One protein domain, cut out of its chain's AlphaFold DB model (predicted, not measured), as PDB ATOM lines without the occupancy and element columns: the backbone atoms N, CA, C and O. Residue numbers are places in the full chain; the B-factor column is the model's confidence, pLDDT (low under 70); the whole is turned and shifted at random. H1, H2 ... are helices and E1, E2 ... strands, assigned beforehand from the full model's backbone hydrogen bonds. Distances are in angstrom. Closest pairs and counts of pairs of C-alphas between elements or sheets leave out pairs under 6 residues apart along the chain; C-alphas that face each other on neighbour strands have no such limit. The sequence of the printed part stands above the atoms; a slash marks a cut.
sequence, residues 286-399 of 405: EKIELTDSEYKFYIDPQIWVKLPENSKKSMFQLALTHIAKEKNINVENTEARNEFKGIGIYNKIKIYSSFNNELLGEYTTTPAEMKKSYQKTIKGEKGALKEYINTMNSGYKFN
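This is residues 286 to 399 of the 405 residues of an uncharacterized protein of Candidatus Gastranaerophilales bacterium HUM_1 (UniProt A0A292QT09). A twisted sheet of five strands has the long helix H2 crossing one face, with the short H1 on that same face, while a helical hairpin, H4 and H5, reaches out beyond the ends of E4 and E5 and makes the length of the domain. H3 packs on H2 and on H4 between these parts. The 114 printed residues hold five named helices and five named strands, in the chain order E1 E2 H1 H2 H3 E3 E4 H4 H5 E5; the sheet is mixed, in the order E1 E2 E3 E4 E5. The class is mixed, helices and strands; the whole is compact by its radius of gyration of the C-alphas, 15.0 A, yet elongated in outline, spanning 46 by 30 by 19 A.

The sheet holds E1, residues 287 to 290, 10.2 A from C-alpha 287 at (112.956, 83.757, 76.303); E2, 295 to 299, 13.3 A; E3, 349 to 353, 13.6 A; E4, 359 to 363, 11.4 A; and E5, 396 to 398, 6.5 A, ending at C-alpha 398 (100.723, 76.098, 64.144). The helices are H1, 301 to 306, 8.7 A; H2, 309 to 326, 26.3 A; H3, 339 to 346, 10.6 A; H4, 367 to 378, 16.4 A; and H5, 384 to 394, 15.1 A.

E1 and E2 form an antiparallel hairpin, with N 289 and O 296 2.9 A apart. E2 and E3 are parallel, N 352 and O 297 at 2.8 A, and with H1, H2 and H3 between them make a strand-helix-strand unit, two parallel neighbour strands joined through helices. E3 and E4 form another antiparallel hairpin, N 360 and O 351 at 2.8 A; E4 and E5 are antiparallel, N 362 and O 397 at 2.9 A. H1 and H2 on the same face give two layers, helices over one face of a sheet. H2 has a height over the sheet of 9.1 A and runs across the strands, only just, at 61 degrees to E3 on the local plane. H1 lies over none of the strands. H3 only grazes the sheet with residues 343 to 346; it touches H2, about perpendicular at 83 degrees, C-alphas of Leu 320 and Tyr 346 closest at 6.6 A. H3 touches H4, C-alphas of Phe 340 and Pro 367 closest at 5.7 A. H4 and H5, a helical hairpin not on the sheet, touch at a shallow tilt of 27 degrees, opposite ways, C-alphas of Thr 377 and Ala 384 closest at 4.9 A. Every O i to N i+4 pair is within hydrogen-bond range in H3, H4 and H5, against 1 of 2 in H1 and 13 of 14 in H2.

The two farthest C-alphas, of Phe 355 and Lys 379, are 46.7 A apart. The printed part has no cut; the link from H2 to H3 is long, 12 residues. Residues 329 to 342 have pLDDT under 70; the mean of the printed part is 81.8.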
ATOM      1  N   GLU A 286     110.750  86.441  73.959       89.75
ATOM      2  CA  GLU A 286     110.905  86.849  75.363       89.75
ATOM      3  C   GLU A 286     111.934  86.000  76.106       89.75
ATOM      4  O   GLU A 286     112.608  86.472  77.020       89.75
ATOM      5  N   LYS A 287     112.047  84.733  75.709       92.75
ATOM      6  CA  LYS A 287     112.956  83.757  76.303       92.75
ATOM      7  C   LYS A 287     113.413  82.780  75.230       92.75
ATOM      8  O   LYS A 287     112.663  82.472  74.302       92.75
ATOM      9  N   ILE A 288     114.639  82.284  75.364       94.00
ATOM     10  CA  ILE A 288     115.229  81.287  74.466       94.00
ATOM     11  C   ILE A 288     115.941  80.239  75.323       94.00
ATOM     12  O   ILE A 288     116.685  80.584  76.239       94.00
ATOM     13  N   GLU A 289     115.712  78.960  75.033       93.69
ATOM     14  CA  GLU A 289     116.381  77.835  75.691       93.69
ATOM     15  C   GLU A 289     116.926  76.873  74.632       93.69
ATOM     16  O   GLU A 289     116.170  76.264  73.871       93.69
ATOM     17  N   LEU A 290     118.252  76.725  74.578       91.56
ATOM     18  CA  LEU A 290     118.919  75.903  73.571       91.56
ATOM     19  C   LEU A 290     119.430  74.592  74.178       91.56
ATOM     20  O   LEU A 290     120.535  74.544  74.713       91.56
ATOM     21  N   THR A 291     118.655  73.510  74.066       88.31
ATOM     22  CA  THR A 291     119.091  72.164  74.488       88.31
ATOM     23  C   THR A 291     119.533  71.321  73.289       88.31
ATOM     24  O   THR A 291     119.234  71.647  72.143       88.31
ATOM     25  N   ASP A 292     120.242  70.213  73.509       81.75
ATOM     26  CA  ASP A 292     120.702  69.364  72.395       81.75
ATOM     27  C   ASP A 292     119.567  68.603  71.690       81.75
ATOM     28  O   ASP A 292     119.701  68.222  70.519       81.75
ATOM     29  N   SER A 293     118.443  68.414  72.385       84.25
ATOM     30  CA  SER A 293     117.252  67.730  71.871       84.25
ATOM     31  C   SER A 293     116.238  68.694  71.248       84.25
ATOM     32  O   SER A 293     115.716  68.403  70.174       84.25
ATOM     33  N   GLU A 294     116.021  69.853  71.872       91.19
ATOM     34  CA  GLU A 294     114.988  70.820  71.502       91.19
ATOM     35  C   GLU A 294     115.463  72.270  71.703       91.19
ATOM     36  O   GLU A 294     116.073  72.610  72.724       91.19
ATOM     37  N   TYR A 295     115.155  73.135  70.736       93.81
ATOM     38  CA  TYR A 295     115.389  74.575  70.793       93.81
ATOM     39  C   TYR A 295     114.059  75.286  71.016       93.81
ATOM     40  O   TYR A 295     113.205  75.302  70.126       93.81
ATOM     41  N   LYS A 296     113.885  75.868  72.202       95.50
ATOM     42  CA  LYS A 296     112.638  76.509  72.614       95.50
ATOM     43  C   LYS A 296     112.749  78.018  72.486       95.50
ATOM     44  O   LYS A 296     113.650  78.626  73.062       95.50
ATOM     45  N   PHE A 297     111.804  78.610  71.773       96.31
ATOM     46  CA  PHE A 297     111.671  80.052  71.614       96.31
ATOM     47  C   PHE A 297     110.313  80.481  72.146       96.31
ATOM     48  O   PHE A 297     109.299  79.934  71.727       96.31
ATOM     49  N   TYR A 298     110.279  81.441  73.063       95.44
ATOM     50  CA  TYR A 298     109.050  81.851  73.735       95.44
ATOM     51  C   TYR A 298     108.573  83.199  73.193       95.44
ATOM     52  O   TYR A 298     109.364  84.138  73.112       95.44
ATOM     53  N   ILE A 299     107.295  83.301  72.833       93.19
ATOM     54  CA  ILE A 299     106.656  84.511  72.295       93.19
ATOM     55  C   ILE A 299     105.329  84.778  73.013       93.19
ATOM     56  O   ILE A 299     104.639  83.834  73.407       93.19
ATOM     57  N   ASP A 300     104.956  86.053  73.138       90.38
ATOM     58  CA  ASP A 300     103.636  86.458  73.621       90.38
ATOM     59  C   ASP A 300     102.534  85.857  72.718       90.38
ATOM     60  O   ASP A 300     102.490  86.145  71.507       90.38
ATOM     61  N   PRO A 301     101.611  85.041  73.260       90.88
ATOM     62  CA  PRO A 301     100.520  84.464  72.481       90.88
ATOM     63  C   PRO A 301      99.591  85.527  71.859       90.88
ATOM     64  O   PRO A 301      99.061  85.297  70.769       90.88
ATOM     65  N   GLN A 302      99.436  86.717  72.459       89.50
ATOM     66  CA  GLN A 302      98.653  87.816  71.879       89.50
ATOM     67  C   GLN A 302      99.286  88.377  70.600       89.50
ATOM     68  O   GLN A 302      98.567  88.842  69.707       89.50
ATOM     69  N   ILE A 303     100.618  88.336  70.498       87.81
ATOM     70  CA  ILE A 303     101.352  88.679  69.277       87.81
ATOM     71  C   ILE A 303     101.216  87.534  68.273       87.81
ATOM     72  O   ILE A 303     100.822  87.770  67.131       87.81
ATOM     73  N   TRP A 304     101.477  86.294  68.700       90.62
ATOM     74  CA  TRP A 304     101.468  85.110  67.835       90.62
ATOM     75  C   TRP A 304     100.158  84.926  67.060       90.62
ATOM     76  O   TRP A 304     100.181  84.657  65.857       90.62
ATOM     77  N   VAL A 305      99.010  85.108  67.723       90.69
ATOM     78  CA  VAL A 305      97.682  84.964  67.101       90.69
ATOM     79  C   VAL A 305      97.450  85.994  65.991       90.69
ATOM     80  O   VAL A 305      96.789  85.685  65.003       90.69
ATOM     81  N   LYS A 306      98.025  87.196  66.111       89.19
ATOM     82  CA  LYS A 306      97.876  88.278  65.124       89.19
ATOM     83  C   LYS A 306      98.793  88.116  63.906       89.19
ATOM     84  O   LYS A 306      98.613  88.832  62.921       89.19
ATOM     85  N   LEU A 307      99.777  87.213  63.954       89.50
ATOM     86  CA  LEU A 307     100.738  87.031  62.866       89.50
ATOM     87  C   LEU A 307     100.130  86.249  61.687       89.50
ATOM     88  O   LEU A 307      99.610  85.147  61.883       89.50
ATOM     89  N   PRO A 308     100.281  86.743  60.443       91.50
ATOM     90  CA  PRO A 308     100.023  85.948  59.247       91.50
ATOM     91  C   PRO A 308     100.905  84.694  59.197       91.50
ATOM     92  O   PRO A 308     102.026  84.689  59.707       91.50
ATOM     93  N   GLU A 309     100.446  83.653  58.501       88.62
ATOM     94  CA  GLU A 309     101.171  82.377  58.374       88.62
ATOM     95  C   GLU A 309     102.618  82.559  57.876       88.62
ATOM     96  O   GLU A 309     103.550  81.986  58.435       88.62
ATOM     97  N   ASN A 310     102.836  83.421  56.876       87.00
ATOM     98  CA  ASN A 310     104.178  83.714  56.363       87.00
ATOM     99  C   ASN A 310     105.088  84.340  57.428       87.00
ATOM    100  O   ASN A 310     106.264  84.000  57.501       87.00
ATOM    101  N   SER A 311     104.548  85.208  58.286       88.38
ATOM    102  CA  SER A 311     105.298  85.811  59.389       88.38
ATOM    103  C   SER A 311     105.623  84.787  60.475       88.38
ATOM    104  O   SER A 311     106.734  84.802  60.997       88.38
ATOM    105  N   LYS A 312     104.713  83.844  60.761       91.06
ATOM    106  CA  LYS A 312     104.994  82.705  61.653       91.06
ATOM    107  C   LYS A 312     106.151  81.860  61.116       91.06
ATOM    108  O   LYS A 312     107.068  81.550  61.868       91.06
ATOM    109  N   LYS A 313     106.182  81.572  59.808       89.50
ATOM    110  CA  LYS A 313     107.317  80.887  59.154       89.50
ATOM    111  C   LYS A 313     108.619  81.687  59.268       89.50
ATOM    112  O   LYS A 313     109.668  81.115  59.558       89.50
ATOM    113  N   SER A 314     108.566  83.011  59.113       87.50
ATOM    114  CA  SER A 314     109.736  83.874  59.316       87.50
ATOM    115  C   SER A 314     110.302  83.801  60.741       87.50
ATOM    116  O   SER A 314     111.517  83.904  60.888       87.50
ATOM    117  N   MET A 315     109.482  83.545  61.770       90.12
ATOM    118  CA  MET A 315     109.976  83.346  63.145       90.12
ATOM    119  C   MET A 315     110.864  82.106  63.271       90.12
ATOM    120  O   MET A 315     111.886  82.147  63.952       90.12
ATOM    121  N   PHE A 316     110.538  81.019  62.570       89.81
ATOM    122  CA  PHE A 316     111.397  79.834  62.539       89.81
ATOM    123  C   PHE A 316     112.711  80.095  61.802       89.81
ATOM    124  O   PHE A 316     113.761  79.617  62.228       89.81
ATOM    125  N   GLN A 317     112.677  80.877  60.720       85.88
ATOM    126  CA  GLN A 317     113.900  81.283  60.026       85.88
ATOM    127  C   GLN A 317     114.798  82.136  60.930       85.88
ATOM    128  O   GLN A 317     116.011  81.946  60.957       85.88
ATOM    129  N   LEU A 318     114.201  83.052  61.693       87.31
ATOM    130  CA  LEU A 318     114.912  83.878  62.661       87.31
ATOM    131  C   LEU A 318     115.553  83.024  63.768       87.31
ATOM    132  O   LEU A 318     116.737  83.186  64.063       87.31
ATOM    133  N   ALA A 319     114.800  82.065  64.313       89.38
ATOM    134  CA  ALA A 319     115.284  81.094  65.290       89.38
ATOM    135  C   ALA A 319     116.453  80.252  64.749       89.38
ATOM    136  O   ALA A 319     117.465  80.093  65.431       89.38
ATOM    137  N   LEU A 320     116.352  79.754  63.509       85.50
ATOM    138  CA  LEU A 320     117.419  78.993  62.854       85.50
ATOM    139  C   LEU A 320     118.716  79.804  62.774       85.50
ATOM    140  O   LEU A 320     119.780  79.293  63.123       85.50
ATOM    141  N   THR A 321     118.628  81.055  62.323       80.62
ATOM    142  CA  THR A 321     119.791  81.939  62.191       80.62
ATOM    143  C   THR A 321     120.443  82.218  63.547       80.62
ATOM    144  O   THR A 321     121.668  82.175  63.656       80.62
ATOM    145  N   HIS A 322     119.645  82.421  64.600       86.25
ATOM    146  CA  HIS A 322     120.153  82.585  65.963       86.25
ATOM    147  C   HIS A 322     120.884  81.331  66.466       86.25
ATOM    148  O   HIS A 322     122.017  81.422  66.932       86.25
ATOM    149  N   ILE A 323     120.292  80.141  66.293       86.81
ATOM    150  CA  ILE A 323     120.928  78.867  66.675       86.81
ATOM    151  C   ILE A 323     122.249  78.674  65.933       86.81
ATOM    152  O   ILE A 323     123.236  78.235  66.527       86.81
ATOM    153  N   ALA A 324     122.264  78.971  64.635       80.00
ATOM    154  CA  ALA A 324     123.451  78.831  63.814       80.00
ATOM    155  C   ALA A 324     124.610  79.686  64.335       80.00
ATOM    156  O   ALA A 324     125.734  79.194  64.428       80.00
ATOM    157  N   LYS A 325     124.323  80.926  64.737       80.44
ATOM    158  CA  LYS A 325     125.290  81.833  65.356       80.44
ATOM    159  C   LYS A 325     125.780  81.305  66.709       80.44
ATOM    160  O   LYS A 325     126.980  81.097  66.869       80.44
ATOM    161  N   GLU A 326     124.871  81.013  67.640       83.69
ATOM    162  CA  GLU A 326     125.204  80.566  69.006       83.69
ATOM    163  C   GLU A 326     125.999  79.253  69.032       83.69
ATOM    164  O   GLU A 326     126.907  79.068  69.840       83.69
ATOM    165  N   LYS A 327     125.694  78.327  68.117       81.81
ATOM    166  CA  LYS A 327     126.397  77.040  68.007       81.81
ATOM    167  C   LYS A 327     127.558  77.053  67.009       81.81
ATOM    168  O   LYS A 327     128.111  75.990  66.733       81.81
ATOM    169  N   ASN A 328     127.930  78.221  66.471       72.75
ATOM    170  CA  ASN A 328     128.986  78.394  65.466       72.75
ATOM    171  C   ASN A 328     128.856  77.420  64.273       72.75
ATOM    172  O   ASN A 328     129.822  76.817  63.797       72.75
ATOM    173  N   ILE A 329     127.619  77.212  63.821       69.94
ATOM    174  CA  ILE A 329     127.287  76.360  62.683       69.94
ATOM    175  C   ILE A 329     127.390  77.226  61.431       69.94
ATOM    176  O   ILE A 329     126.599  78.144  61.230       69.94
ATOM    177  N   ASN A 330     128.355  76.925  60.563       56.56
ATOM    178  CA  ASN A 330     128.498  77.627  59.294       56.56
ATOM    179  C   ASN A 330     127.373  77.211  58.327       56.56
ATOM    180  O   ASN A 330     127.418  76.125  57.748       56.56
ATOM    181  N   VAL A 331     126.357  78.067  58.183       53.09
ATOM    182  CA  VAL A 331     125.218  77.859  57.267       53.09
ATOM    183  C   VAL A 331     125.544  78.346  55.848       53.09
ATOM    184  O   VAL A 331     125.002  77.819  54.880       53.09
ATOM    185  N   GLU A 332     126.461  79.309  55.702       43.28
ATOM    186  CA  GLU A 332     126.781  79.955  54.417       43.28
ATOM    187  C   GLU A 332     127.726  79.131  53.531       43.28
ATOM    188  O   GLU A 332     127.679  79.249  52.310       43.28
ATOM    189  N   ASN A 333     128.552  78.255  54.115       38.34
ATOM    190  CA  ASN A 333     129.549  77.462  53.379       38.34
ATOM    191  C   ASN A 333     129.140  76.004  53.139       38.34
ATOM    192  O   ASN A 333     129.937  75.160  52.722       38.34
ATOM    193  N   THR A 334     127.877  75.684  53.388       36.12
ATOM    194  CA  THR A 334     127.283  74.503  52.787       36.12
ATOM    195  C   THR A 334     126.902  74.868  51.368       36.12
ATOM    196  O   THR A 334     125.841  75.440  51.141       36.12
ATOM    197  N   GLU A 335     127.771  74.515  50.410       33.00
ATOM    198  CA  GLU A 335     127.385  74.296  49.014       33.00
ATOM    199  C   GLU A 335     125.940  73.785  48.971       33.00
ATOM    200  O   GLU A 335     125.554  72.994  49.842       33.00
ATOM    201  N   ALA A 336     125.173  74.172  47.951       38.38
ATOM    202  CA  ALA A 336     123.772  73.817  47.679       38.38
ATOM    203  C   ALA A 336     123.388  72.308  47.788       38.38
ATOM    204  O   ALA A 336     122.287  71.910  47.424       38.38
ATOM    205  N   ARG A 337     124.297  71.450  48.265       39.47
ATOM    206  CA  ARG A 337     124.210  70.035  48.627       39.47
ATOM    207  C   ARG A 337     123.867  69.741  50.105       39.47
ATOM    208  O   ARG A 337     123.485  68.604  50.371       39.47
ATOM    209  N   ASN A 338     123.969  70.686  51.055       46.47
ATOM    210  CA  ASN A 338     123.805  70.411  52.504       46.47
ATOM    211  C   ASN A 338     122.641  71.144  53.220       46.47
ATOM    212  O   ASN A 338     122.601  71.149  54.454       46.47
ATOM    213  N   GLU A 339     121.637  71.653  52.492       50.06
ATOM    214  CA  GLU A 339     120.373  72.189  53.062       50.06
ATOM    215  C   GLU A 339     119.701  71.228  54.078       50.06
ATOM    216  O   GLU A 339     119.000  71.644  55.001       50.06
ATOM    217  N   PHE A 340     119.983  69.924  53.988       52.06
ATOM    218  CA  PHE A 340     119.404  68.879  54.841       52.06
ATOM    219  C   PHE A 340     119.945  68.824  56.277       52.06
ATOM    220  O   PHE A 340     119.251  68.299  57.149       52.06
ATOM    221  N   LYS A 341     121.134  69.384  56.567       55.53
ATOM    222  CA  LYS A 341     121.575  69.573  57.966       55.53
ATOM    223  C   LYS A 341     120.758  70.670  58.652       55.53
ATOM    224  O   LYS A 341     120.394  70.510  59.816       55.53
ATOM    225  N   GLY A 342     120.407  71.721  57.907       62.22
ATOM    226  CA  GLY A 342     119.513  72.785  58.363       62.22
ATOM    227  C   GLY A 342     118.137  72.248  58.743       62.22
ATOM    228  O   GLY A 342     117.642  72.579  59.810       62.22
ATOM    229  N   ILE A 343     117.574  71.325  57.955       71.50
ATOM    230  CA  ILE A 343     116.289  70.665  58.260       71.50
ATOM    231  C   ILE A 343     116.324  69.899  59.592       71.50
ATOM    232  O   ILE A 343     115.360  69.944  60.352       71.50
ATOM    233  N   GLY A 344     117.432  69.220  59.905       75.12
ATOM    234  CA  GLY A 344     117.591  68.532  61.188       75.12
ATOM    235  C   GLY A 344     117.574  69.488  62.385       75.12
ATOM    236  O   GLY A 344     117.002  69.157  63.418       75.12
ATOM    237  N   ILE A 345     118.158  70.681  62.234       79.56
ATOM    238  CA  ILE A 345     118.094  71.761  63.231       79.56
ATOM    239  C   ILE A 345     116.675  72.335  63.283       79.56
ATOM    240  O   ILE A 345     116.129  72.511  64.365       79.56
ATOM    241  N   TYR A 346     116.055  72.547  62.124       81.19
ATOM    242  CA  TYR A 346     114.708  73.093  61.980       81.19
ATOM    243  C   TYR A 346     113.648  72.239  62.685       81.19
ATOM    244  O   TYR A 346     112.785  72.771  63.373       81.19
ATOM    245  N   ASN A 347     113.762  70.911  62.593       87.44
ATOM    246  CA  ASN A 347     112.885  69.969  63.296       87.44
ATOM    247  C   ASN A 347     112.994  70.059  64.829       87.44
ATOM    248  O   ASN A 347     112.075  69.641  65.533       87.44
ATOM    249  N   LYS A 348     114.112  70.578  65.354       90.19
ATOM    250  CA  LYS A 348     114.312  70.804  66.792       90.19
ATOM    251  C   LYS A 348     113.767  72.154  67.257       90.19
ATOM    252  O   LYS A 348     113.689  72.365  68.461       90.19
ATOM    253  N   ILE A 349     113.418  73.064  66.345       92.81
ATOM    254  CA  ILE A 349     112.874  74.380  66.693       92.81
ATOM    255  C   ILE A 349     111.408  74.225  67.088       92.81
ATOM    256  O   ILE A 349     110.591  73.710  66.320       92.81
ATOM    257  N   LYS A 350     111.078  74.725  68.275       95.81
ATOM    258  CA  LYS A 350     109.719  74.813  68.800       95.81
ATOM    259  C   LYS A 350     109.468  76.221  69.318       95.81
ATOM    260  O   LYS A 350     110.303  76.793  70.022       95.81
ATOM    261  N   ILE A 351     108.307  76.761  68.974       95.81
ATOM    262  CA  ILE A 351     107.845  78.060  69.455       95.81
ATOM    263  C   ILE A 351     106.783  77.817  70.522       95.81
ATOM    264  O   ILE A 351     105.796  77.129  70.267       95.81
ATOM    265  N   TYR A 352     106.993  78.387  71.700       96.50
ATOM    266  CA  TYR A 352     106.155  78.248  72.882       96.50
ATOM    267  C   TYR A 352     105.547  79.590  73.293       96.50
ATOM    268  O   TYR A 352     106.077  80.658  72.996       96.50
ATOM    269  N   SER A 353     104.430  79.523  74.005       94.88
ATOM    270  CA  SER A 353     103.799  80.660  74.660       94.88
ATOM    271  C   SER A 353     104.610  81.047  75.885       94.88
ATOM    272  O   SER A 353     104.876  80.203  76.746       94.88
ATOM    273  N   SER A 354     104.989  82.318  75.991       92.81
ATOM    274  CA  SER A 354     105.656  82.831  77.190       92.81
ATOM    275  C   SER A 354     104.741  82.883  78.419       92.81
ATOM    276  O   SER A 354     105.233  82.892  79.545       92.81
ATOM    277  N   PHE A 355     103.418  82.858  78.218       91.88
ATOM    278  CA  PHE A 355     102.423  82.921  79.288       91.88
ATOM    279  C   PHE A 355     102.273  81.599  80.053       91.88
ATOM    280  O   PHE A 355     102.243  81.587  81.282       91.88
ATOM    281  N   ASN A 356     102.162  80.478  79.336       92.50
ATOM    282  CA  ASN A 356     101.788  79.178  79.909       92.50
ATOM    283  C   ASN A 356     102.636  77.999  79.398       92.50
ATOM    284  O   ASN A 356     102.310  76.851  79.694       92.50
ATOM    285  N   ASN A 357     103.707  78.252  78.638       93.56
ATOM    286  CA  ASN A 357     104.546  77.230  77.997       93.56
ATOM    287  C   ASN A 357     103.781  76.289  77.042       93.56
ATOM    288  O   ASN A 357     104.231  75.176  76.776       93.56
ATOM    289  N   GLU A 358     102.629  76.712  76.516       94.69
ATOM    290  CA  GLU A 358     101.892  75.978  75.482       94.69
ATOM    291  C   GLU A 358     102.662  75.991  74.155       94.69
ATOM    292  O   GLU A 358     103.239  77.010  73.777       94.69
ATOM    293  N   LEU A 359     102.669  74.873  73.424       95.62
ATOM    294  CA  LEU A 359     103.291  74.809  72.102       95.62
ATOM    295  C   LEU A 359     102.456  75.615  71.093       95.62
ATOM    296  O   LEU A 359     101.298  75.300  70.819       95.62
ATOM    297  N   LEU A 360     103.064  76.651  70.520       94.94
ATOM    298  CA  LEU A 360     102.440  77.549  69.548       94.94
ATOM    299  C   LEU A 360     102.746  77.158  68.109       94.94
ATOM    300  O   LEU A 360     101.914  77.336  67.217       94.94
ATOM    301  N   GLY A 361     103.946  76.644  67.867       94.38
ATOM    302  CA  GLY A 361     104.354  76.228  66.543       94.38
ATOM    303  C   GLY A 361     105.483  75.222  66.589       94.38
ATOM    304  O   GLY A 361     106.414  75.332  67.386       94.38
ATOM    305  N   GLU A 362     105.449  74.289  65.652       94.56
ATOM    306  CA  GLU A 362     106.550  73.381  65.387       94.56
ATOM    307  C   GLU A 362     106.757  73.192  63.890       94.56
ATOM    308  O   GLU A 362     105.862  73.423  63.073       94.56
ATOM    309  N   TYR A 363     107.949  72.727  63.540       90.00
ATOM    310  CA  TYR A 363     108.225  72.227  62.211       90.00
ATOM    311  C   TYR A 363     108.650  70.768  62.283       90.00
ATOM    312  O   TYR A 363     109.393  70.358  63.177       90.00
ATOM    313  N   THR A 364     108.162  69.954  61.360       86.56
ATOM    314  CA  THR A 364     108.536  68.547  61.253       86.56
ATOM    315  C   THR A 364     108.474  68.111  59.799       86.56
ATOM    316  O   THR A 364     107.399  68.000  59.220       86.56
ATOM    317  N   THR A 365     109.633  67.810  59.218       81.88
ATOM    318  CA  THR A 365     109.731  67.177  57.896       81.88
ATOM    319  C   THR A 365     110.794  66.083  57.894       81.88
ATOM    320  O   THR A 365     111.795  66.163  58.614       81.88
ATOM    321  N   THR A 366     110.644  65.085  57.023       78.25
ATOM    322  CA  THR A 366     111.684  64.071  56.821       78.25
ATOM    323  C   THR A 366     112.797  64.626  55.919       78.25
ATOM    324  O   THR A 366     112.510  65.032  54.788       78.25
ATOM    325  N   PRO A 367     114.085  64.596  56.325       71.69
ATOM    326  CA  PRO A 367     115.193  65.053  55.475       71.69
ATOM    327  C   PRO A 367     115.261  64.333  54.117       71.69
ATOM    328  O   PRO A 367     115.669  64.924  53.120       71.69
ATOM    329  N   ALA A 368     114.830  63.068  54.059       74.38
ATOM    330  CA  ALA A 368     114.795  62.269  52.832       74.38
ATOM    331  C   ALA A 368     113.744  62.757  51.816       74.38
ATOM    332  O   ALA A 368     114.019  62.783  50.616       74.38
ATOM    333  N   GLU A 369     112.565  63.172  52.284       72.62
ATOM    334  CA  GLU A 369     111.471  63.670  51.435       72.62
ATOM    335  C   GLU A 369     111.815  65.038  50.843       72.62
ATOM    336  O   GLU A 369     111.672  65.247  49.637       72.62
ATOM    337  N   MET A 370     112.388  65.926  51.663       75.69
ATOM    338  CA  MET A 370     112.929  67.207  51.203       75.69
ATOM    339  C   MET A 370     114.075  67.018  50.203       75.69
ATOM    340  O   MET A 370     114.138  67.706  49.187       75.69
ATOM    341  N   LYS A 371     114.967  66.045  50.437       76.12
ATOM    342  CA  LYS A 371     116.068  65.744  49.508       76.12
ATOM    343  C   LYS A 371     115.566  65.266  48.161       76.12
ATOM    344  O   LYS A 371     116.090  65.682  47.128       76.12
ATOM    345  N   LYS A 372     114.542  64.418  48.166       79.69
ATOM    346  CA  LYS A 372     113.926  63.897  46.949       79.69
ATOM    347  C   LYS A 372     113.277  65.011  46.127       79.69
ATOM    348  O   LYS A 372     113.543  65.089  44.931       79.69
ATOM    349  N   SER A 373     112.468  65.874  46.742       76.94
ATOM    350  CA  SER A 373     111.803  66.977  46.033       76.94
ATOM    351  C   SER A 373     112.799  68.030  45.528       76.94
ATOM    352  O   SER A 373     112.697  68.468  44.385       76.94
ATOM    353  N   TYR A 374     113.834  68.358  46.307       77.19
ATOM    354  CA  TYR A 374     114.888  69.284  45.885       77.19
ATOM    355  C   TYR A 374     115.722  68.759  44.703       77.19
ATOM    356  O   TYR A 374     116.011  69.492  43.756       77.19
ATOM    357  N   GLN A 375     116.062  67.464  44.701       80.38
ATOM    358  CA  GLN A 375     116.783  66.840  43.585       80.38
ATOM    359  C   GLN A 375     116.013  66.928  42.262       80.38
ATOM    360  O   GLN A 375     116.635  67.128  41.218       80.38
ATOM    361  N   LYS A 376     114.681  66.811  42.295       81.44
ATOM    362  CA  LYS A 376     113.836  67.019  41.111       81.44
ATOM    363  C   LYS A 376     113.914  68.464  40.605       81.44
ATOM    364  O   LYS A 376     113.965  68.691  39.398       81.44
ATOM    365  N   THR A 377     113.985  69.439  41.518       79.75
ATOM    366  CA  THR A 377     114.121  70.867  41.182       79.75
ATOM    367  C   THR A 377     115.445  71.154  40.477       79.75
ATOM    368  O   THR A 377     115.437  71.784  39.423       79.75
ATOM    369  N   ILE A 378     116.569  70.631  40.986       80.56
ATOM    370  CA  ILE A 378     117.888  70.775  40.333       80.56
ATOM    371  C   ILE A 378     117.891  70.150  38.931       80.56
ATOM    372  O   ILE A 378     118.522  70.676  38.017       80.56
ATOM    373  N   LYS A 379     117.174  69.038  38.742       84.19
ATOM    374  CA  LYS A 379     117.041  68.364  37.442       84.19
ATOM    375  C   LYS A 379     116.120  69.092  36.455       84.19
ATOM    376  O   LYS A 379     115.984  68.635  35.324       84.19
ATOM    377  N   GLY A 380     115.492  70.200  36.856       80.94
ATOM    378  CA  GLY A 380     114.597  70.976  35.996       80.94
ATOM    379  C   GLY A 380     113.275  70.270  35.683       80.94
ATOM    380  O   GLY A 380     112.644  70.571  34.671       80.94
ATOM    381  N   GLU A 381     112.847  69.321  36.522       88.00
ATOM    382  CA  GLU A 381     111.594  68.595  36.312       88.00
ATOM    383  C   GLU A 381     110.382  69.546  36.396       88.00
ATOM    384  O   GLU A 381     110.272  70.404  37.281       88.00
ATOM    385  N   LYS A 382     109.434  69.402  35.461       84.56
ATOM    386  CA  LYS A 382     108.259  70.279  35.373       84.56
ATOM    387  C   LYS A 382     107.407  70.158  36.641       84.56
ATOM    388  O   LYS A 382     106.889  69.092  36.947       84.56
ATOM    389  N   GLY A 383     107.222  71.271  37.352       81.44
ATOM    390  CA  GLY A 383     106.445  71.316  38.596       81.44
ATOM    391  C   GLY A 383     107.228  70.953  39.865       81.44
ATOM    392  O   GLY A 383     106.680  71.110  40.955       81.44
ATOM    393  N   ALA A 384     108.505  70.569  39.758       83.94
ATOM    394  CA  ALA A 384     109.320  70.174  40.907       83.94
ATOM    395  C   ALA A 384     109.555  71.306  41.917       83.94
ATOM    396  O   ALA A 384     109.497  71.068  43.117       83.94
ATOM    397  N   LEU A 385     109.706  72.555  41.457       78.69
ATOM    398  CA  LEU A 385     109.808  73.709  42.361       78.69
ATOM    399  C   LEU A 385     108.544  73.867  43.221       78.69
ATOM    400  O   LEU A 385     108.630  74.142  44.415       78.69
ATOM    401  N   LYS A 386     107.365  73.657  42.624       84.81
ATOM    402  CA  LYS A 386     106.089  73.707  43.348       84.81
ATOM    403  C   LYS A 386     105.977  72.543  44.336       84.81
ATOM    404  O   LYS A 386     105.532  72.752  45.458       84.81
ATOM    405  N   GLU A 387     106.413  71.344  43.944       82.44
ATOM    406  CA  GLU A 387     106.482  70.167  44.824       82.44
ATOM    407  C   GLU A 387     107.417  70.412  46.020       82.44
ATOM    408  O   GLU A 387     107.042  70.139  47.159       82.44
ATOM    409  N   TYR A 388     108.592  70.996  45.787       80.50
ATOM    410  CA  TYR A 388     109.557  71.360  46.826       80.50
ATOM    411  C   TYR A 388     108.987  72.388  47.810       80.50
ATOM    412  O   TYR A 388     108.990  72.153  49.017       80.50
ATOM    413  N   ILE A 389     108.412  73.485  47.303       80.81
ATOM    414  CA  ILE A 389     107.787  74.526  48.134       80.81
ATOM    415  C   ILE A 389     106.627  73.950  48.955       80.81
ATOM    416  O   ILE A 389     106.500  74.254  50.139       80.81
ATOM    417  N   ASN A 390     105.793  73.098  48.356       84.00
ATOM    418  CA  ASN A 390     104.696  72.441  49.066       84.00
ATOM    419  C   ASN A 390     105.208  71.505  50.165       84.00
ATOM    420  O   ASN A 390     104.671  71.524  51.269       84.00
ATOM    421  N   THR A 391     106.259  70.732  49.881       82.06
ATOM    422  CA  THR A 391     106.892  69.842  50.865       82.06
ATOM    423  C   THR A 391     107.414  70.653  52.051       82.06
ATOM    424  O   THR A 391     107.073  70.356  53.193       82.06
ATOM    425  N   MET A 392     108.135  71.749  51.793       80.94
ATOM    426  CA  MET A 392     108.630  72.647  52.838       80.94
ATOM    427  C   MET A 392     107.489  73.278  53.648       80.94
ATOM    428  O   MET A 392     107.533  73.310  54.871       80.94
ATOM    429  N   ASN A 393     106.431  73.749  52.986       83.06
ATOM    430  CA  ASN A 393     105.292  74.362  53.670       83.06
ATOM    431  C   ASN A 393     104.491  73.366  54.515       83.06
ATOM    432  O   ASN A 393     103.958  73.752  55.550       83.06
ATOM    433  N   SER A 394     104.427  72.099  54.106       84.81
ATOM    434  CA  SER A 394     103.697  71.059  54.840       84.81
ATOM    435  C   SER A 394     104.328  70.688  56.184       84.81
ATOM    436  O   SER A 394     103.655  70.112  57.034       84.81
ATOM    437  N   GLY A 395     105.603  71.033  56.392       85.81
ATOM    438  CA  GLY A 395     106.303  70.740  57.638       85.81
ATOM    439  C   GLY A 395     105.859  71.603  58.819       85.81
ATOM    440  O   GLY A 395     106.074  71.202  59.960       85.81
ATOM    441  N   TYR A 396     105.246  72.766  58.582       89.94
ATOM    442  CA  TYR A 396     104.817  73.659  59.657       89.94
ATOM    443  C   TYR A 396     103.490  73.212  60.263       89.94
ATOM    444  O   TYR A 396     102.524  72.939  59.553       89.94
ATOM    445  N   LYS A 397     103.424  73.234  61.590       92.19
ATOM    446  CA  LYS A 397     102.188  73.083  62.352       92.19
ATOM    447  C   LYS A 397     102.087  74.237  63.329       92.19
ATOM    448  O   LYS A 397     103.003  74.463  64.116       92.19
ATOM    449  N   PHE A 398     100.979  74.962  63.270       93.88
ATOM    450  CA  PHE A 398     100.723  76.098  64.144       93.88
ATOM    451  C   PHE A 398      99.472  75.839  64.971       93.88
ATOM    452  O   PHE A 398      98.474  75.335  64.462       93.88
ATOM    453  N   ASN A 399      99.525  76.222  66.238       89.94
ATOM    454  CA  ASN A 399      98.351  76.328  67.076       89.94
ATOM    455  C   ASN A 399      97.546  77.556  66.628       89.94
ATOM    456  O   ASN A 399      98.036  78.691  66.694       89.94
TER     457      ASN A 399